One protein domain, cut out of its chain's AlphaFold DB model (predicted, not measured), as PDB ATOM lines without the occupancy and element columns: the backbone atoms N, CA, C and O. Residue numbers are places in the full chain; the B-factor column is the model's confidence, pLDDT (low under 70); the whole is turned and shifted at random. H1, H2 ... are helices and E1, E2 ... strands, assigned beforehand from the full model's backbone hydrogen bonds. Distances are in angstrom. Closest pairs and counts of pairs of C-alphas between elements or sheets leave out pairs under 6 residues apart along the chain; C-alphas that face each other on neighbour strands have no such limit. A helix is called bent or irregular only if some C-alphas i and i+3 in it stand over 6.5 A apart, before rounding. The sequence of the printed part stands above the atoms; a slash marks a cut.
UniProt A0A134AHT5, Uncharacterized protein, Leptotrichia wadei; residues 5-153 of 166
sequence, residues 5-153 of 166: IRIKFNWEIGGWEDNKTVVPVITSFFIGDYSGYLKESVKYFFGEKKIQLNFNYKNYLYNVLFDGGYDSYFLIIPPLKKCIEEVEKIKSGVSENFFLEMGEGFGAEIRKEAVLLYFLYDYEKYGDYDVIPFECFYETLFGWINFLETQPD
ATOM      1  N   ILE A   5     212.347 274.839 340.761       88.19
ATOM      2  CA  ILE A   5     211.424 273.705 340.758       88.19
ATOM      3  C   ILE A   5     211.836 272.778 339.622       88.19
ATOM      4  O   ILE A   5     211.881 273.193 338.469       88.19
ATOM      5  N   ARG A   6     212.147 271.523 339.931       91.12
ATOM      6  CA  ARG A   6     212.353 270.474 338.932       91.12
ATOM      7  C   ARG A   6     211.090 269.638 338.830       91.12
ATOM      8  O   ARG A   6     210.641 269.098 339.835       91.12
ATOM      9  N   ILE A   7     210.574 269.487 337.621       92.44
ATOM     10  CA  ILE A   7     209.441 268.626 337.305       92.44
ATOM     11  C   ILE A   7     209.936 267.449 336.483       92.44
ATOM     12  O   ILE A   7     210.737 267.624 335.565       92.44
ATOM     13  N   LYS A   8     209.461 266.257 336.824       93.38
ATOM     14  CA  LYS A   8     209.727 265.018 336.108       93.38
ATOM     15  C   LYS A   8     208.407 264.374 335.698       93.38
ATOM     16  O   LYS A   8     207.501 264.280 336.523       93.38
ATOM     17  N   PHE A   9     208.337 263.911 334.453       93.19
ATOM     18  CA  PHE A   9     207.296 263.017 333.956       93.19
ATOM     19  C   PHE A   9     207.931 261.713 333.501       93.19
ATOM     20  O   PHE A   9     208.924 261.727 332.766       93.19
ATOM     21  N   ASN A  10     207.357 260.591 333.900       92.88
ATOM     22  CA  ASN A  10     207.807 259.281 333.463       92.88
ATOM     23  C   ASN A  10     206.693 258.251 333.595       92.88
ATOM     24  O   ASN A  10     205.682 258.480 334.254       92.88
ATOM     25  N   TRP A  11     206.874 257.124 332.917       90.38
ATOM     26  CA  TRP A  11     206.019 255.963 333.094       90.38
ATOM     27  C   TRP A  11     206.659 255.045 334.128       90.38
ATOM     28  O   TRP A  11     207.867 254.807 334.081       90.38
ATOM     29  N   GLU A  12     205.865 254.523 335.052       88.38
ATOM     30  CA  GLU A  12     206.324 253.591 336.082       88.38
ATOM     31  C   GLU A  12     205.425 252.363 336.130       88.38
ATOM     32  O   GLU A  12     204.268 252.403 335.714       88.38
ATOM     33  N   ILE A  13     205.965 251.256 336.640       86.50
ATOM     34  CA  ILE A  13     205.145 250.106 337.011       86.50
ATOM     35  C   ILE A  13     204.524 250.433 338.370       86.50
ATOM     36  O   ILE A  13     205.247 250.551 339.359       86.50
ATOM     37  N   GLY A  14     203.204 250.590 338.411       73.25
ATOM     38  CA  GLY A  14     202.480 250.985 339.615       73.25
ATOM     39  C   GLY A  14     200.992 250.658 339.528       73.25
ATOM     40  O   GLY A  14     200.442 250.488 338.447       73.25
ATOM     41  N   GLY A  15     200.350 250.539 340.685       62.62
ATOM     42  CA  GLY A  15     198.955 250.124 340.835       62.62
ATOM     43  C   GLY A  15     198.745 249.550 342.232       62.62
ATOM     44  O   GLY A  15     199.639 248.889 342.758       62.62
ATOM     45  N   TRP A  16     197.602 249.826 342.863       56.25
ATOM     46  CA  TRP A  16     197.356 249.407 344.252       56.25
ATOM     47  C   TRP A  16     197.290 247.882 344.417       56.25
ATOM     48  O   TRP A  16     197.534 247.390 345.518       56.25
ATOM     49  N   GLU A  17     196.983 247.132 343.352       56.91
ATOM     50  CA  GLU A  17     196.612 245.718 343.485       56.91
ATOM     51  C   GLU A  17     197.489 244.711 342.723       56.91
ATOM     52  O   GLU A  17     197.522 243.550 343.133       56.91
ATOM     53  N   ASP A  18     198.234 245.081 341.670       60.88
ATOM     54  CA  ASP A  18     198.827 244.050 340.798       60.88
ATOM     55  C   ASP A  18     200.258 244.268 340.270       60.88
ATOM     56  O   ASP A  18     200.795 243.331 339.673       60.88
ATOM     57  N   ASN A  19     200.924 245.407 340.529       63.53
ATOM     58  CA  ASN A  19     202.288 245.711 340.041       63.53
ATOM     59  C   ASN A  19     202.492 245.395 338.539       63.53
ATOM     60  O   ASN A  19     203.586 245.013 338.115       63.53
ATOM     61  N   LYS A  20     201.429 245.488 337.733       72.44
ATOM     62  CA  LYS A  20     201.447 245.129 336.305       72.44
ATOM     63  C   LYS A  20     201.001 246.267 335.402       72.44
ATOM     64  O   LYS A  20     201.337 246.237 334.217       72.44
ATOM     65  N   THR A  21     200.300 247.261 335.936       80.19
ATOM     66  CA  THR A  21     199.909 248.441 335.170       80.19
ATOM     67  C   THR A  21     201.092 249.394 335.005       80.19
ATOM     68  O   THR A  21     201.856 249.654 335.937       80.19
ATOM     69  N   VAL A  22     201.261 249.900 333.782       85.50
ATOM     70  CA  VAL A  22     202.171 251.011 333.496       85.50
ATOM     71  C   VAL A  22     201.378 252.301 333.601       85.50
ATOM     72  O   VAL A  22     200.383 252.478 332.896       85.50
ATOM     73  N   VAL A  23     201.832 253.199 334.466       85.94
ATOM     74  CA  VAL A  23     201.103 254.410 334.834       85.94
ATOM     75  C   VAL A  23     201.954 255.653 334.636       85.94
ATOM     76  O   VAL A  23     203.177 255.584 334.773       85.94
ATOM     77  N   PRO A  24     201.342 256.790 334.285       88.56
ATOM     78  CA  PRO A  24     202.077 258.029 334.170       88.56
ATOM     79  C   PRO A  24     202.264 258.621 335.568       88.56
ATOM     80  O   PRO A  24     201.332 258.665 336.368       88.56
ATOM     81  N   VAL A  25     203.463 259.114 335.846       87.06
ATOM     82  CA  VAL A  25     203.828 259.726 337.122       87.06
ATOM     83  C   VAL A  25     204.361 261.124 336.858       87.06
ATOM     84  O   VAL A  25     205.164 261.342 335.947       87.06
ATOM     85  N   ILE A  26     203.913 262.075 337.675       88.31
ATOM     86  CA  ILE A  26     204.495 263.408 337.784       88.31
ATOM     87  C   ILE A  26     205.202 263.521 339.135       88.31
ATOM     88  O   ILE A  26     204.690 263.105 340.166       88.31
ATOM     89  N   THR A  27     206.411 264.063 339.161       87.25
ATOM     90  CA  THR A  27     207.128 264.344 340.410       87.25
ATOM     91  C   THR A  27     207.662 265.763 340.375       87.25
ATOM     92  O   THR A  27     208.224 266.181 339.364       87.25
ATOM     93  N   SER A  28     207.517 266.502 341.476       85.94
ATOM     94  CA  SER A  28     208.140 267.815 341.628       85.94
ATOM     95  C   SER A  28     209.167 267.821 342.760       85.94
ATOM     96  O   SER A  28     208.984 267.188 343.800       85.94
ATOM     97  N   PHE A  29     210.270 268.533 342.542       85.00
ATOM     98  CA  PHE A  29     211.351 268.708 343.502       85.00
ATOM     99  C   PHE A  29     211.685 270.186 343.637       85.00
ATOM    100  O   PHE A  29     211.873 270.882 342.641       85.00
ATOM    101  N   PHE A  30     211.821 270.650 344.874       81.25
ATOM    102  CA  PHE A  30     212.164 272.033 345.184       81.25
ATOM    103  C   PHE A  30     213.631 272.071 345.582       81.25
ATOM    104  O   PHE A  30     214.056 271.394 346.518       81.25
ATOM    105  N   ILE A  31     214.424 272.820 344.824       85.62
ATOM    106  CA  ILE A  31     215.880 272.860 344.926       85.62
ATOM    107  C   ILE A  31     216.280 274.257 345.404       85.62
ATOM    108  O   ILE A  31     216.020 275.247 344.724       85.62
ATOM    109  N   GLY A  32     216.932 274.340 346.565       82.19
ATOM    110  CA  GLY A  32     217.360 275.603 347.181       82.19
ATOM    111  C   GLY A  32     216.585 275.954 348.456       82.19
ATOM    112  O   GLY A  32     215.846 275.134 348.990       82.19
ATOM    113  N   ASP A  33     216.788 277.173 348.964       79.06
ATOM    114  CA  ASP A  33     216.140 277.678 350.185       79.06
ATOM    115  C   ASP A  33     214.908 278.523 349.836       79.06
ATOM    116  O   ASP A  33     215.030 279.615 349.285       79.06
ATOM    117  N   TYR A  34     213.721 278.020 350.179       74.00
ATOM    118  CA  TYR A  34     212.427 278.647 349.889       74.00
ATOM    119  C   TYR A  34     211.843 279.459 351.053       74.00
ATOM    120  O   TYR A  34     210.777 280.061 350.899       74.00
ATOM    121  N   SER A  35     212.533 279.541 352.194       69.19
ATOM    122  CA  SER A  35     212.023 280.197 353.409       69.19
ATOM    123  C   SER A  35     211.629 281.669 353.202       69.19
ATOM    124  O   SER A  35     210.674 282.153 353.812       69.19
ATOM    125  N   GLY A  36     212.336 282.388 352.320       65.31
ATOM    126  CA  GLY A  36     212.023 283.773 351.946       65.31
ATOM    127  C   GLY A  36     210.943 283.915 350.867       65.31
ATOM    128  O   GLY A  36     210.130 284.827 350.956       65.31
ATOM    129  N   TYR A  37     210.903 282.999 349.887       66.94
ATOM    130  CA  TYR A  37     209.961 283.038 348.750       66.94
ATOM    131  C   TYR A  37     208.518 282.969 349.237       66.94
ATOM    132  O   TYR A  37     207.684 283.808 348.907       66.94
ATOM    133  N   LEU A  38     208.262 281.988 350.105       67.06
ATOM    134  CA  LEU A  38     206.932 281.715 350.622       67.06
ATOM    135  C   LEU A  38     206.354 282.939 351.341       67.06
ATOM    136  O   LEU A  38     205.184 283.235 351.162       67.06
ATOM    137  N   LYS A  39     207.156 283.728 352.072       63.06
ATOM    138  CA  LYS A  39     206.652 284.920 352.785       63.06
ATOM    139  C   LYS A  39     206.082 285.989 351.849       63.06
ATOM    140  O   LYS A  39     205.048 286.575 352.164       63.06
ATOM    141  N   GLU A  40     206.751 286.259 350.732       62.84
ATOM    142  CA  GLU A  40     206.335 287.295 349.779       62.84
ATOM    143  C   GLU A  40     205.119 286.843 348.965       62.84
ATOM    144  O   GLU A  40     204.135 287.578 348.863       62.84
ATOM    145  N   SER A  41     205.132 285.604 348.466       61.69
ATOM    146  CA  SER A  41     204.029 285.060 347.667       61.69
ATOM    147  C   SER A  41     202.765 284.797 348.497       61.69
ATOM    148  O   SER A  41     201.651 284.989 348.020       61.69
ATOM    149  N   VAL A  42     202.904 284.440 349.774       62.91
ATOM    150  CA  VAL A  42     201.774 284.305 350.708       62.91
ATOM    151  C   VAL A  42     201.108 285.642 350.994       62.91
ATOM    152  O   VAL A  42     199.879 285.721 351.025       62.91
ATOM    153  N   LYS A  43     201.899 286.715 351.154       63.97
ATOM    154  CA  LYS A  43     201.354 288.069 351.312       63.97
ATOM    155  C   LYS A  43     200.502 288.469 350.106       63.97
ATOM    156  O   LYS A  43     199.510 289.174 350.272       63.97
ATOM    157  N   TYR A  44     200.879 288.013 348.916       64.81
ATOM    158  CA  TYR A  44     200.140 288.280 347.689       64.81
ATOM    159  C   TYR A  44     198.754 287.605 347.675       64.81
ATOM    160  O   TYR A  44     197.760 288.285 347.438       64.81
ATOM    161  N   PHE A  45     198.657 286.309 347.999       68.12
ATOM    162  CA  PHE A  45     197.365 285.599 348.000       68.12
ATOM    163  C   PHE A  45     196.450 285.967 349.172       68.12
ATOM    164  O   PHE A  45     195.241 286.095 348.998       68.12
ATOM    165  N   PHE A  46     197.010 286.146 350.370       66.31
ATOM    166  CA  PHE A  46     196.229 286.247 351.607       66.31
ATOM    167  C   PHE A  46     196.267 287.636 352.270       66.31
ATOM    168  O   PHE A  46     195.703 287.824 353.354       66.31
ATOM    169  N   GLY A  47     196.951 288.616 351.671       61.75
ATOM    170  CA  GLY A  47     197.283 289.882 352.333       61.75
ATOM    171  C   GLY A  47     198.268 289.692 353.498       61.75
ATOM    172  O   GLY A  47     198.927 288.665 353.627       61.75
ATOM    173  N   GLU A  48     198.376 290.667 354.411       57.69
ATOM    174  CA  GLU A  48     199.334 290.611 355.540       57.69
ATOM    175  C   GLU A  48     199.065 289.503 356.582       57.69
ATOM    176  O   GLU A  48     199.837 289.361 357.530       57.69
ATOM    177  N   LYS A  49     197.975 288.730 356.468       50.72
ATOM    178  CA  LYS A  49     197.355 288.075 357.634       50.72
ATOM    179  C   LYS A  49     197.511 286.563 357.795       50.72
ATOM    180  O   LYS A  49     197.112 286.071 358.847       50.72
ATOM    181  N   LYS A  50     198.091 285.811 356.860       51.59
ATOM    182  CA  LYS A  50     198.261 284.354 357.050       51.59
ATOM    183  C   LYS A  50     199.701 283.923 356.797       51.59
ATOM    184  O   LYS A  50     200.007 283.335 355.775       51.59
ATOM    185  N   ILE A  51     200.591 284.218 357.743       49.62
ATOM    186  CA  ILE A  51     201.958 283.683 357.731       49.62
ATOM    187  C   ILE A  51     201.881 282.165 357.938       49.62
ATOM    188  O   ILE A  51     201.375 281.704 358.961       49.62
ATOM    189  N   GLN A  52     202.392 281.400 356.974       50.34
ATOM    190  CA  GLN A  52     202.613 279.965 357.118       50.34
ATOM    191  C   GLN A  52     203.563 279.708 358.294       50.34
ATOM    192  O   GLN A  52     204.657 280.271 358.343       50.34
ATOM    193  N   LEU A  53     203.161 278.867 359.248       46.06
ATOM    194  CA  LEU A  53     204.007 278.526 360.399       46.06
ATOM    195  C   LEU A  53     205.045 277.439 360.075       46.06
ATOM    196  O   LEU A  53     205.999 277.279 360.828       46.06
ATOM    197  N   ASN A  54     204.902 276.740 358.943       50.06
ATOM    198  CA  ASN A  54     205.828 275.707 358.485       50.06
ATOM    199  C   ASN A  54     206.191 275.920 357.010       50.06
ATOM    200  O   ASN A  54     205.364 275.726 356.130       50.06
ATOM    201  N   PHE A  55     207.450 276.266 356.746       54.34
ATOM    202  CA  PHE A  55     208.012 276.509 355.406       54.34
ATOM    203  C   PHE A  55     208.322 275.220 354.620       54.34
ATOM    204  O   PHE A  55     209.185 275.217 353.743       54.34
ATOM    205  N   ASN A  56     207.670 274.106 354.960       62.41
ATOM    206  CA  ASN A  56     207.946 272.817 354.338       62.41
ATOM    207  C   ASN A  56     207.031 272.630 353.133       62.41
ATOM    208  O   ASN A  56     205.840 272.381 353.308       62.41
ATOM    209  N   TYR A  57     207.619 272.713 351.941       66.44
ATOM    210  CA  TYR A  57     206.958 272.392 350.682       66.44
ATOM    211  C   TYR A  57     206.377 270.969 350.702       66.44
ATOM    212  O   TYR A  57     207.039 270.033 351.167       66.44
ATOM    213  N   LYS A  58     205.147 270.809 350.210       72.25
ATOM    214  CA  LYS A  58     204.350 269.585 350.375       72.25
ATOM    215  C   LYS A  58     204.181 268.762 349.099       72.25
ATOM    216  O   LYS A  58     203.640 267.662 349.176       72.25
ATOM    217  N   ASN A  59     204.684 269.240 347.959       75.75
ATOM    218  CA  ASN A  59     204.564 268.571 346.656       75.75
ATOM    219  C   ASN A  59     203.110 268.431 346.188       75.75
ATOM    220  O   ASN A  59     202.723 267.434 345.585       75.75
ATOM    221  N   TYR A  60     202.296 269.461 346.434       85.94
ATOM    222  CA  TYR A  60     200.880 269.473 346.057       85.94
ATOM    223  C   TYR A  60     200.634 269.607 344.559       85.94
ATOM    224  O   TYR A  60     199.544 269.282 344.101       85.94
ATOM    225  N   LEU A  61     201.646 269.992 343.778       87.25
ATOM    226  CA  LEU A  61     201.535 270.037 342.321       87.25
ATOM    227  C   LEU A  61     201.223 268.656 341.733       87.25
ATOM    228  O   LEU A  61     200.406 268.559 340.823       87.25
ATOM    229  N   TYR A  62     201.832 267.599 342.282       83.12
ATOM    230  CA  TYR A  62     201.499 266.225 341.907       83.12
ATOM    231  C   TYR A  62     200.031 265.912 342.201       83.12
ATOM    232  O   TYR A  62     199.314 265.475 341.308       83.12
ATOM    233  N   ASN A  63     199.576 266.199 343.424       84.19
ATOM    234  CA  ASN A  63     198.223 265.846 343.847       84.19
ATOM    235  C   ASN A  63     197.146 266.602 343.058       84.19
ATOM    236  O   ASN A  63     196.134 266.015 342.713       84.19
ATOM    237  N   VAL A  64     197.372 267.876 342.722       88.06
ATOM    238  CA  VAL A  64     196.422 268.665 341.919       88.06
ATOM    239  C   VAL A  64     196.314 268.140 340.482       88.06
ATOM    240  O   VAL A  64     195.237 268.162 339.891       88.06
ATOM    241  N   LEU A  65     197.422 267.689 339.884       86.81
ATOM    242  CA  LEU A  65     197.466 267.287 338.471       86.81
ATOM    243  C   LEU A  65     197.228 265.787 338.240       86.81
ATOM    244  O   LEU A  65     197.188 265.347 337.084       86.81
ATOM    245  N   PHE A  66     197.057 265.011 339.311       78.12
ATOM    246  CA  PHE A  66     196.846 263.571 339.261       78.12
ATOM    247  C   PHE A  66     195.638 263.164 340.116       78.12
ATOM    248  O   PHE A  66     195.714 263.116 341.337       78.12
ATOM    249  N   ASP A  67     194.526 262.854 339.447       64.00
ATOM    250  CA  ASP A  67     193.238 262.488 340.075       64.00
ATOM    251  C   ASP A  67     192.714 261.114 339.623       64.00
ATOM    252  O   ASP A  67     191.675 260.621 340.049       64.00
ATOM    253  N   GLY A  68     193.416 260.477 338.690       54.56
ATOM    254  CA  GLY A  68     193.020 259.182 338.167       54.56
ATOM    255  C   GLY A  68     193.787 258.115 338.907       54.56
ATOM    256  O   GLY A  68     194.975 257.957 338.639       54.56
ATOM    257  N   GLY A  69     193.125 257.356 339.783       58.41
ATOM    258  CA  GLY A  69     193.658 256.074 340.239       58.41
ATOM    259  C   GLY A  69     194.331 255.336 339.073       58.41
ATOM    260  O   GLY A  69     193.843 255.382 337.944       58.41
ATOM    261  N   TYR A  70     195.487 254.742 339.367       62.12
ATOM    262  CA  TYR A  70     196.499 254.165 338.474       62.12
ATOM    263  C   TYR A  70     195.990 253.594 337.123       62.12
ATOM    264  O   TYR A  70     196.623 253.813 336.092       62.12
ATOM    265  N   ASP A  71     194.808 252.978 337.073       63.88
ATOM    266  CA  ASP A  71     194.244 252.347 335.870       63.88
ATOM    267  C   ASP A  71     193.396 253.265 334.954       63.88
ATOM    268  O   ASP A  71     192.816 252.798 333.972       63.88
ATOM    269  N   SER A  72     193.257 254.564 335.249       73.75
ATOM    270  CA  SER A  72     192.322 255.464 334.539       73.75
ATOM    271  C   SER A  72     192.862 256.869 334.246       73.75
ATOM    272  O   SER A  72     192.093 257.821 334.110       73.75
ATOM    273  N   TYR A  73     194.177 257.021 334.065       76.88
ATOM    274  CA  TYR A  73     194.798 258.325 333.772       76.88
ATOM    275  C   TYR A  73     194.236 259.022 332.513       76.88
ATOM    276  O   TYR A  73     194.285 260.241 332.389       76.88
ATOM    277  N   PHE A  74     193.671 258.294 331.548       81.50
ATOM    278  CA  PHE A  74     193.060 258.921 330.370       81.50
ATOM    279  C   PHE A  74     191.791 259.720 330.722       81.50
ATOM    280  O   PHE A  74     191.428 260.642 329.992       81.50
ATOM    281  N   LEU A  75     191.133 259.415 331.849       83.00
ATOM    282  CA  LEU A  75     189.954 260.146 332.326       83.00
ATOM    283  C   LEU A  75     190.289 261.564 332.803       83.00
ATOM    284  O   LEU A  75     189.410 262.423 332.768       83.00
ATOM    285  N   ILE A  76     191.543 261.836 333.190       83.94
ATOM    286  CA  ILE A  76     191.967 263.183 333.603       83.94
ATOM    287  C   ILE A  76     192.327 264.086 332.417       83.94
ATOM    288  O   ILE A  76     192.370 265.304 332.574       83.94
ATOM    289  N   ILE A  77     192.508 263.539 331.206       88.69
ATOM    290  CA  ILE A  77     192.868 264.332 330.019       88.69
ATOM    291  C   ILE A  77     191.798 265.392 329.687       88.69
ATOM    292  O   ILE A  77     192.170 266.555 329.523       88.69
ATOM    293  N   PRO A  78     190.483 265.085 329.594       90.38
ATOM    294  CA  PRO A  78     189.489 266.114 329.285       90.38
ATOM    295  C   PRO A  78     189.392 267.237 330.340       90.38
ATOM    296  O   PRO A  78     189.352 268.401 329.933       90.38
ATOM    297  N   PRO A  79     189.387 266.958 331.661       89.25
ATOM    298  CA  PRO A  79     189.528 267.994 332.689       89.25
ATOM    299  C   PRO A  79     190.792 268.850 332.530       89.25
ATOM    300  O   PRO A  79     190.697 270.076 332.579       89.25
ATOM    301  N   LEU A  80     191.950 268.238 332.250       90.88
ATOM    302  CA  LEU A  80     193.202 268.971 332.025       90.88
ATOM    303  C   LEU A  80     193.124 269.896 330.801       90.88
ATOM    304  O   LEU A  80     193.594 271.027 330.876       90.88
ATOM    305  N   LYS A  81     192.487 269.472 329.697       93.31
ATOM    306  CA  LYS A  81     192.272 270.343 328.519       93.31
ATOM    307  C   LYS A  81     191.445 271.575 328.868       93.31
ATOM    308  O   LYS A  81     191.822 272.680 328.496       93.31
ATOM    309  N   LYS A  82     190.366 271.404 329.635       93.19
ATOM    310  CA  LYS A  82     189.560 272.538 330.116       93.19
ATOM    311  C   LYS A  82     190.363 273.453 331.036       93.19
ATOM    312  O   LYS A  82     190.265 274.668 330.921       93.19
ATOM    313  N   CYS A  83     191.179 272.882 331.923       93.56
ATOM    314  CA  CYS A  83     192.081 273.668 332.759       93.56
ATOM    315  C   CYS A  83     193.040 274.505 331.898       93.56
ATOM    316  O   CYS A  83     193.168 275.700 332.145       93.56
ATOM    317  N   ILE A  84     193.640 273.924 330.854       95.50
ATOM    318  CA  ILE A  84     194.507 274.650 329.915       95.50
ATOM    319  C   ILE A  84     193.772 275.845 329.299       95.50
ATOM    320  O   ILE A  84     194.306 276.951 329.328       95.50
ATOM    321  N   GLU A  85     192.545 275.652 328.808       96.62
ATOM    322  CA  GLU A  85     191.738 276.733 328.222       96.62
ATOM    323  C   GLU A  85     191.522 277.900 329.203       96.62
ATOM    324  O   GLU A  85     191.638 279.065 328.819       96.62
ATOM    325  N   GLU A  86     191.239 277.620 330.479       97.06
ATOM    326  CA  GLU A  86     191.066 278.665 331.498       97.06
ATOM    327  C   GLU A  86     192.391 279.344 331.876       97.06
ATOM    328  O   GLU A  86     192.457 280.569 332.012       97.06
ATOM    329  N   VAL A  87     193.481 278.581 331.982       96.19
ATOM    330  CA  VAL A  87     194.812 279.128 332.283       96.19
ATOM    331  C   VAL A  87     195.324 279.999 331.126       96.19
ATOM    332  O   VAL A  87     195.951 281.035 331.364       96.19
ATOM    333  N   GLU A  88     195.019 279.663 329.870       97.25
ATOM    334  CA  GLU A  88     195.346 280.510 328.715       97.25
ATOM    335  C   GLU A  88     194.618 281.861 328.745       97.25
ATOM    336  O   GLU A  88     195.201 282.891 328.379       97.25
ATOM    337  N   LYS A  89     193.376 281.904 329.248       97.81
ATOM    338  CA  LYS A  89     192.666 283.174 329.484       97.81
ATOM    339  C   LYS A  89     193.376 284.027 330.535       97.81
ATOM    340  O   LYS A  89     193.452 285.239 330.360       97.81
ATOM    341  N   ILE A  90     193.943 283.421 331.580       96.31
ATOM    342  CA  ILE A  90     194.761 284.150 332.566       96.31
ATOM    343  C   ILE A  90     196.041 284.681 331.919       96.31
ATOM    344  O   ILE A  90     196.359 285.867 332.035       96.31
ATOM    345  N   LYS A  91     196.761 283.830 331.176       95.06
ATOM    346  CA  LYS A  91     198.016 284.209 330.509       95.06
ATOM    347  C   LYS A  91     197.821 285.409 329.572       95.06
ATOM    348  O   LYS A  91     198.588 286.377 329.632       95.06
ATOM    349  N   SER A  92     196.758 285.364 328.764       96.19
ATOM    350  CA  SER A  92     196.371 286.417 327.813       96.19
ATOM    351  C   SER A  92     195.738 287.659 328.456       96.19
ATOM    352  O   SER A  92     195.609 288.680 327.783       96.19
ATOM    353  N   GLY A  93     195.388 287.612 329.744       94.62
ATOM    354  CA  GLY A  93     194.735 288.716 330.456       94.62
ATOM    355  C   GLY A  93     193.231 288.839 330.192       94.62
ATOM    356  O   GLY A  93     192.641 289.863 330.517       94.62
ATOM    357  N   VAL A  94     192.608 287.816 329.599       97.31
ATOM    358  CA  VAL A  94     191.148 287.718 329.426       97.31
ATOM    359  C   VAL A  94     190.450 287.397 330.752       97.31
ATOM    360  O   VAL A  94     189.322 287.833 330.965       97.31
ATOM    361  N   SER A  95     191.114 286.655 331.644       94.94
ATOM    362  CA  SER A  95     190.657 286.391 333.013       94.94
ATOM    363  C   SER A  95     191.712 286.827 334.026       94.94
ATOM    364  O   SER A  95     192.908 286.754 333.754       94.94
ATOM    365  N   GLU A  96     191.274 287.252 335.209       91.19
ATOM    366  CA  GLU A  96     192.169 287.611 336.316       91.19
ATOM    367  C   GLU A  96     192.540 286.399 337.178       91.19
ATOM    368  O   GLU A  96     193.622 286.355 337.763       91.19
ATOM    369  N   ASN A  97     191.640 285.415 337.282       92.50
ATOM    370  CA  ASN A  97     191.832 284.233 338.114       92.50
ATOM    371  C   ASN A  97     191.038 283.022 337.603       92.50
ATOM    372  O   ASN A  97     190.137 283.146 336.768       92.50
ATOM    373  N   PHE A  98     191.401 281.848 338.111       94.62
ATOM    374  CA  PHE A  98     190.692 280.587 337.922       94.62
ATOM    375  C   PHE A  98     190.926 279.712 339.153       94.62
ATOM    376  O   PHE A  98     192.042 279.650 339.671       94.62
ATOM    377  N   PHE A  99     189.874 279.046 339.615       92.38
ATOM    378  CA  PHE A  99     189.975 278.044 340.664       92.38
ATOM    379  C   PHE A  99     189.823 276.659 340.042       92.38
ATOM    380  O   PHE A  99     188.818 276.369 339.391       92.38
ATOM    381  N   LEU A 100     190.838 275.827 340.246       90.75
ATOM    382  CA  LEU A 100     190.861 274.438 339.834       90.75
ATOM    383  C   LEU A 100     190.593 273.553 341.047       90.75
ATOM    384  O   LEU A 100     191.318 273.627 342.033       90.75
ATOM    385  N   GLU A 101     189.613 272.669 340.934       89.25
ATOM    386  CA  GLU A 101     189.408 271.551 341.853       89.25
ATOM    387  C   GLU A 101     189.680 270.263 341.076       89.25
ATOM    388  O   GLU A 101     188.947 269.925 340.143       89.25
ATOM    389  N   MET A 102     190.802 269.621 341.396       82.81
ATOM    390  CA  MET A 102     191.287 268.390 340.772       82.81
ATOM    391  C   MET A 102     192.205 267.656 341.746       82.81
ATOM    392  O   MET A 102     192.918 268.284 342.532       82.81
ATOM    393  N   GLY A 103     192.215 266.330 341.642       74.75
ATOM    394  CA  GLY A 103     192.898 265.474 342.605       74.75
ATOM    395  C   GLY A 103     192.007 265.217 343.810       74.75
ATOM    396  O   GLY A 103     191.185 266.065 344.158       74.75
ATOM    397  N   GLU A 104     192.186 264.072 344.472       78.44
ATOM    398  CA  GLU A 104     191.382 263.629 345.617       78.44
ATOM    399  C   GLU A 104     191.396 264.653 346.777       78.44
ATOM    400  O   GLU A 104     192.172 264.547 347.726       78.44
ATOM    401  N   GLY A 105     190.528 265.669 346.703       83.69
ATOM    402  CA  GLY A 105     190.411 266.762 347.668       83.69
ATOM    403  C   GLY A 105     191.442 267.888 347.525       83.69
ATOM    404  O   GLY A 105     191.613 268.652 348.475       83.69
ATOM    405  N   PHE A 106     192.125 268.017 346.385       87.75
ATOM    406  CA  PHE A 106     193.095 269.091 346.140       87.75
ATOM    407  C   PHE A 106     192.529 270.204 345.251       87.75
ATOM    408  O   PHE A 106     191.573 270.028 344.498       87.75
ATOM    409  N   GLY A 107     193.129 271.388 345.357       89.81
ATOM    410  CA  GLY A 107     192.780 272.512 344.504       89.81
ATOM    411  C   GLY A 107     193.922 273.485 344.279       89.81
ATOM    412  O   GLY A 107     194.951 273.457 344.963       89.81
ATOM    413  N   ALA A 108     193.715 274.346 343.288       91.81
ATOM    414  CA  ALA A 108     194.617 275.421 342.935       91.81
ATOM    415  C   ALA A 108     193.872 276.736 342.692       91.81
ATOM    416  O   ALA A 108     192.965 276.806 341.863       91.81
ATOM    417  N   GLU A 109     194.305 277.807 343.353       92.50
ATOM    418  CA  GLU A 109     193.964 279.175 342.964       92.50
ATOM    419  C   GLU A 109     195.042 279.709 342.022       92.50
ATOM    420  O   GLU A 109     196.204 279.869 342.402       92.50
ATOM    421  N   ILE A 110     194.654 279.993 340.783       93.69
ATOM    422  CA  ILE A 110     195.571 280.353 339.703       93.69
ATOM    423  C   ILE A 110     195.385 281.831 339.368       93.69
ATOM    424  O   ILE A 110     194.274 282.280 339.074       93.69
ATOM    425  N   ARG A 111     196.488 282.585 339.398       92.25
ATOM    426  CA  ARG A 111     196.590 283.994 338.988       92.25
ATOM    427  C   ARG A 111     197.867 284.183 338.177       92.25
ATOM    428  O   ARG A 111     198.761 283.344 338.226       92.25
ATOM    429  N   LYS A 112     197.978 285.277 337.426       89.31
ATOM    430  CA  LYS A 112     199.131 285.503 336.537       89.31
ATOM    431  C   LYS A 112     200.456 285.636 337.300       89.31
ATOM    432  O   LYS A 112     201.520 285.358 336.759       89.31
ATOM    433  N   GLU A 113     200.388 286.054 338.552       86.00
ATOM    434  CA  GLU A 113     201.526 286.304 339.424       86.00
ATOM    435  C   GLU A 113     202.038 285.020 340.081       86.00
ATOM    436  O   GLU A 113     203.244 284.865 340.268       86.00
ATOM    437  N   ALA A 114     201.139 284.095 340.427       87.81
ATOM    438  CA  ALA A 114     201.472 282.842 341.092       87.81
ATOM    439  C   ALA A 114     200.278 281.872 341.103       87.81
ATOM    440  O   ALA A 114     199.141 282.240 340.804       87.81
ATOM    441  N   VAL A 115     200.537 280.633 341.523       90.62
ATOM    442  CA  VAL A 115     199.530 279.600 341.786       90.62
ATOM    443  C   VAL A 115     199.665 279.107 343.218       90.62
ATOM    444  O   VAL A 115     200.760 278.741 343.647       90.62
ATOM    445  N   LEU A 116     198.551 279.089 343.942       89.50
ATOM    446  CA  LEU A 116     198.433 278.553 345.291       89.50
ATOM    447  C   LEU A 116     197.800 277.163 345.209       89.50
ATOM    448  O   LEU A 116     196.687 277.038 344.717       89.50
ATOM    449  N   LEU A 117     198.489 276.140 345.704       89.25
ATOM    450  CA  LEU A 117     198.081 274.734 345.680       89.25
ATOM    451  C   LEU A 117     197.808 274.266 347.107       89.25
ATOM    452  O   LEU A 117     198.622 274.532 347.992       89.25
ATOM    453  N   TYR A 118     196.707 273.563 347.355       86.75
ATOM    454  CA  TYR A 118     196.341 273.169 348.717       86.75
ATOM    455  C   TYR A 118     195.334 272.020 348.772       86.75
ATOM    456  O   TYR A 118     194.662 271.710 347.790       86.75
ATOM    457  N   PHE A 119     195.221 271.399 349.947       85.94
ATOM    458  CA  PHE A 119     194.164 270.435 350.247       85.94
ATOM    459  C   PHE A 119     192.909 271.170 350.741       85.94
ATOM    460  O   PHE A 119     192.960 271.931 351.714       85.94
ATOM    461  N   LEU A 120     191.777 270.954 350.072       82.56
ATOM    462  CA  LEU A 120     190.558 271.762 350.196       82.56
ATOM    463  C   LEU A 120     189.964 271.766 351.605       82.56
ATOM    464  O   LEU A 120     189.406 272.773 352.035       82.56
ATOM    465  N   TYR A 121     190.097 270.661 352.336       74.88
ATOM    466  CA  TYR A 121     189.410 270.481 353.615       74.88
ATOM    467  C   TYR A 121     190.140 271.093 354.820       74.88
ATOM    468  O   TYR A 121     189.511 271.307 355.854       74.88
ATOM    469  N   ASP A 122     191.434 271.404 354.697       69.06
ATOM    470  CA  ASP A 122     192.294 271.659 355.863       69.06
ATOM    471  C   ASP A 122     193.199 272.899 355.740       69.06
ATOM    472  O   ASP A 122     193.742 273.372 356.747       69.06
ATOM    473  N   TYR A 123     193.347 273.485 354.548       64.75
ATOM    474  CA  TYR A 123     194.344 274.542 354.327       64.75
ATOM    475  C   TYR A 123     194.118 275.800 355.181       64.75
ATOM    476  O   TYR A 123     195.077 276.384 355.687       64.75
ATOM    477  N   GLU A 124     192.866 276.201 355.418       64.50
ATOM    478  CA  GLU A 124     192.566 277.377 356.244       64.50
ATOM    479  C   GLU A 124     192.914 277.179 357.719       64.50
ATOM    480  O   GLU A 124     193.226 278.143 358.421       64.50
ATOM    481  N   LYS A 125     192.844 275.929 358.184       61.59
ATOM    482  CA  LYS A 125     193.016 275.552 359.585       61.59
ATOM    483  C   LYS A 125     194.476 275.279 359.931       61.59
ATOM    484  O   LYS A 125     194.899 275.612 361.036       61.59
ATOM    485  N   TYR A 126     195.233 274.694 359.004       58.72
ATOM    486  CA  TYR A 126     196.611 274.257 359.258       58.72
ATOM    487  C   TYR A 126     197.668 275.028 358.460       58.72
ATOM    488  O   TYR A 126     198.853 274.918 358.767       58.72
ATOM    489  N   GLY A 127     197.264 275.855 357.489       65.00
ATOM    490  CA  GLY A 127     198.196 276.621 356.661       65.00
ATOM    491  C   GLY A 127     199.061 275.735 355.761       65.00
ATOM    492  O   GLY A 127     200.179 276.114 355.428       65.00
ATOM    493  N   ASP A 128     198.581 274.548 355.396       76.38
ATOM    494  CA  ASP A 128     199.286 273.651 354.486       76.38
ATOM    495  C   ASP A 128     198.898 273.988 353.040       76.38
ATOM    496  O   ASP A 128     197.798 273.689 352.575       76.38
ATOM    497  N   TYR A 129     199.817 274.650 352.346       80.75
ATOM    498  CA  TYR A 129     199.718 274.997 350.937       80.75
ATOM    499  C   TYR A 129     201.120 275.153 350.347       80.75
ATOM    500  O   TYR A 129     202.088 275.427 351.063       80.75
ATOM    501  N   ASP A 130     201.194 275.045 349.031       82.31
ATOM    502  CA  ASP A 130     202.367 275.348 348.233       82.31
ATOM    503  C   ASP A 130     202.070 276.566 347.355       82.31
ATOM    504  O   ASP A 130     200.963 276.713 346.843       82.31
ATOM    505  N   VAL A 131     203.058 277.437 347.147       83.38
ATOM    506  CA  VAL A 131     202.957 278.520 346.159       83.38
ATOM    507  C   VAL A 131     204.038 278.324 345.111       83.38
ATOM    508  O   VAL A 131     205.200 278.106 345.460       83.38
ATOM    509  N   ILE A 132     203.661 278.388 343.836       86.50
ATOM    510  CA  ILE A 132     204.578 278.258 342.699       86.50
ATOM    511  C   ILE A 132     204.356 279.388 341.687       86.50
ATOM    512  O   ILE A 132     203.256 279.944 341.628       86.50
ATOM    513  N   PRO A 133     205.355 279.741 340.859       87.81
ATOM    514  CA  PRO A 133     205.157 280.711 339.789       87.81
ATOM    515  C   PRO A 133     204.114 280.241 338.774       87.81
ATOM    516  O   PRO A 133     204.050 279.054 338.445       87.81
ATOM    517  N   PHE A 134     203.360 281.189 338.214       90.75
ATOM    518  CA  PHE A 134     202.378 280.909 337.165       90.75
ATOM    519  C   PHE A 134     202.987 280.178 335.967       90.75
ATOM    520  O   PHE A 134     202.459 279.153 335.549       90.75
ATOM    521  N   GLU A 135     204.120 280.656 335.448       90.62
ATOM    522  CA  GLU A 135     204.760 280.039 334.279       90.62
ATOM    523  C   GLU A 135     205.217 278.599 334.563       90.62
ATOM    524  O   GLU A 135     205.070 277.731 333.708       90.62
ATOM    525  N   CYS A 136     205.659 278.302 335.794       91.75
ATOM    526  CA  CYS A 136     205.979 276.932 336.206       91.75
ATOM    527  C   CYS A 136     204.740 276.027 336.149       91.75
ATOM    528  O   CYS A 136     204.824 274.907 335.644       91.75
ATOM    529  N   PHE A 137     203.593 276.490 336.657       93.75
ATOM    530  CA  PHE A 137     202.339 275.735 336.588       93.75
ATOM    531  C   PHE A 137     201.867 275.565 335.139       93.75
ATOM    532  O   PHE A 137     201.545 274.453 334.729       93.75
ATOM    533  N   TYR A 138     201.887 276.648 334.357       94.06
ATOM    534  CA  TYR A 138     201.485 276.671 332.952       94.06
ATOM    535  C   TYR A 138     202.286 275.664 332.122       94.06
ATOM    536  O   TYR A 138     201.709 274.760 331.524       94.06
ATOM    537  N   GLU A 139     203.614 275.763 332.122       93.69
ATOM    538  CA  GLU A 139     204.460 274.858 331.338       93.69
ATOM    539  C   GLU A 139     204.363 273.408 331.832       93.69
ATOM    540  O   GLU A 139     204.374 272.479 331.022       93.69
ATOM    541  N   THR A 140     204.173 273.200 333.140       94.31
ATOM    542  CA  THR A 140     203.924 271.861 333.693       94.31
ATOM    543  C   THR A 140     202.620 271.269 333.176       94.31
ATOM    544  O   THR A 140     202.615 270.111 332.771       94.31
ATOM    545  N   LEU A 141     201.532 272.041 333.141       93.94
ATOM    546  CA  LEU A 141     200.227 271.585 332.664       93.94
ATOM    547  C   LEU A 141     200.288 271.143 331.191       93.94
ATOM    548  O   LEU A 141     199.811 270.063 330.839       93.94
ATOM    549  N   PHE A 142     200.943 271.944 330.347       93.69
ATOM    550  CA  PHE A 142     201.164 271.616 328.934       93.69
ATOM    551  C   PHE A 142     202.100 270.420 328.747       93.69
ATOM    552  O   PHE A 142     201.842 269.537 327.929       93.69
ATOM    553  N   GLY A 143     203.200 270.370 329.497       93.88
ATOM    554  CA  GLY A 143     204.123 269.242 329.457       93.88
ATOM    555  C   GLY A 143     203.446 267.941 329.887       93.88
ATOM    556  O   GLY A 143     203.631 266.908 329.243       93.88
ATOM    557  N   TRP A 144     202.609 268.014 330.921       93.12
ATOM    558  CA  TRP A 144     201.887 266.878 331.467       93.12
ATOM    559  C   TRP A 144     200.882 266.312 330.472       93.12
ATOM    560  O   TRP A 144     200.909 265.114 330.197       93.12
ATOM    561  N   ILE A 145     200.052 267.155 329.853       92.44
ATOM    562  CA  ILE A 145     199.073 266.654 328.887       92.44
ATOM    563  C   ILE A 145     199.734 266.022 327.660       92.44
ATOM    564  O   ILE A 145     199.334 264.940 327.234       92.44
ATOM    565  N   ASN A 146     200.803 266.639 327.151       92.75
ATOM    566  CA  ASN A 146     201.565 266.097 326.029       92.75
ATOM    567  C   ASN A 146     202.209 264.754 326.392       92.75
ATOM    568  O   ASN A 146     202.321 263.867 325.548       92.75
ATOM    569  N   PHE A 147     202.646 264.596 327.643       93.06
ATOM    570  CA  PHE A 147     203.184 263.340 328.142       93.06
ATOM    571  C   PHE A 147     202.109 262.245 328.222       93.06
ATOM    572  O   PHE A 147     202.343 261.143 327.717       93.06
ATOM    573  N   LEU A 148     200.932 262.559 328.776       90.56
ATOM    574  CA  LEU A 148     199.792 261.638 328.892       90.56
ATOM    575  C   LEU A 148     199.279 261.129 327.539       90.56
ATOM    576  O   LEU A 148     198.754 260.021 327.460       90.56
ATOM    577  N   GLU A 149     199.430 261.918 326.476       90.00
ATOM    578  CA  GLU A 149     199.048 261.531 325.113       90.00
ATOM    579  C   GLU A 149     200.116 260.680 324.399       90.00
ATOM    580  O   GLU A 149     199.907 260.235 323.267       90.00
ATOM    581  N   THR A 150     201.263 260.420 325.037       90.06
ATOM    582  CA  THR A 150     202.296 259.541 324.472       90.06
ATOM    583  C   THR A 150     202.046 258.076 324.812       90.06
ATOM    584  O   THR A 150     201.374 257.758 325.788       90.06
ATOM    585  N   GLN A 151     202.590 257.156 324.009       88.50
ATOM    586  CA  GLN A 151     202.525 255.742 324.372       88.50
ATOM    587  C   GLN A 151     203.357 255.463 325.637       88.50
ATOM    588  O   GLN A 151     204.452 256.025 325.756       88.50
ATOM    589  N   PRO A 152     202.877 254.586 326.542       89.44
ATOM    590  CA  PRO A 152     203.634 254.175 327.715       89.44
ATOM    591  C   PRO A 152     205.011 253.604 327.365       89.44
ATOM    592  O   PRO A 152     205.119 252.639 326.610       89.44
ATOM    593  N   ASP A 153     206.060 254.194 327.939       90.88
ATOM    594  CA  ASP A 153     207.453 253.771 327.771       90.88
ATOM    595  C   ASP A 153     208.228 253.983 329.076       90.88
ATOM    596  O   ASP A 153     208.507 255.114 329.474       90.88
TER     597      ASP A 153
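Overview. This is residues 5 to 153 of the 166 residues of an uncharacterized protein of Leptotrichia wadei (UniProt A0A134AHT5). A short helix, H2, lies in the middle, between a twisted four-stranded antiparallel sheet, E3 to E6, and a long strand hairpin, E1 and E2. H3 and H5 run side by side in opposite ways next to this core, and H1 covers the other face of the four-stranded sheet. The 149 printed residues hold five named helices and six named strands, in the order E1 E2 H1 H2 H3 E3 E4 E5 H4 E6 H5; the class is mixed, helices and strands. The whole is compact, with a radius of gyration of the C-alphas of 15.7 A and spans of 49 by 34 by 29 A.

Along the chain. E1, residues 5 to 13, begins at C-alpha 5 at (211.424, 273.705, 340.758), is 24.7 A long and bends by 51 degrees at residue 10. E2, residues 22 to 31, is 28.2 A long. H1, residues 35 to 49, is 17.2 A long and irregular, with C-alphas 45 and 48 9.3 A apart. H2 is residues 60 to 65. H3, residues 73 to 92, is 28.8 A long, has a kink of 32 degrees near residue 80, and is only just irregular: C-alphas 75 and 78 are 6.7 A apart. E3 is residues 97 to 101, E4 106 to 111, E5 115 to 119, H4 123 to 126 and E6 129 to 132. H5, residues 134 to 148, is 21.1 A long and ends at C-alpha 148 at (199.792, 261.638, 328.892).

Arrangement. The sheet runs E3 E4 E5 E6, and E3 E4 E5 form a meander, each strand the antiparallel neighbour of the one before. N 100 and O 108 are 2.8 A apart, N 109 and O 116 2.9 A, and N 117 and O 130 2.8 A, within hydrogen-bond range. There are three layers, helices on both faces of a sheet: H2, H3 and H5 on one face, H1 on the other. H2 runs across the strands at a height over the sheet of 7.6 A; the closest C-alphas of H2 and E2 are those of Tyr 62 and Ile 26, 5.8 A. E1 and E2 are a hairpin, with N 8 and O 27 2.8 A apart. H3 runs along E3, at 2 degrees on the local plane. H3 and H5 touch, closest at the C-alphas of Ile 77 and Ile 145, 6.7 A, at a shallow tilt of 32 degrees, opposite ways. H1 runs across the strands, over E5 and E6. H4 is only just not on the sheet, with 4 pairs of C-alphas within 10 A. Every O i to N i+4 pair is within hydrogen-bond range in H2 and H5, 7 of 11 in H1 and 13 of 16 in H3; H4 is too short for one.

Size, cuts and confidence. The C-alphas farthest apart, those of Lys 20 and Glu 48, are 49.4 A apart. The printed part has no cut and no long link. The mean pLDDT of the printed part is 81.0; residues 15 to 19, 35 to 57, 67 to 71 and 122 to 127 are under 70.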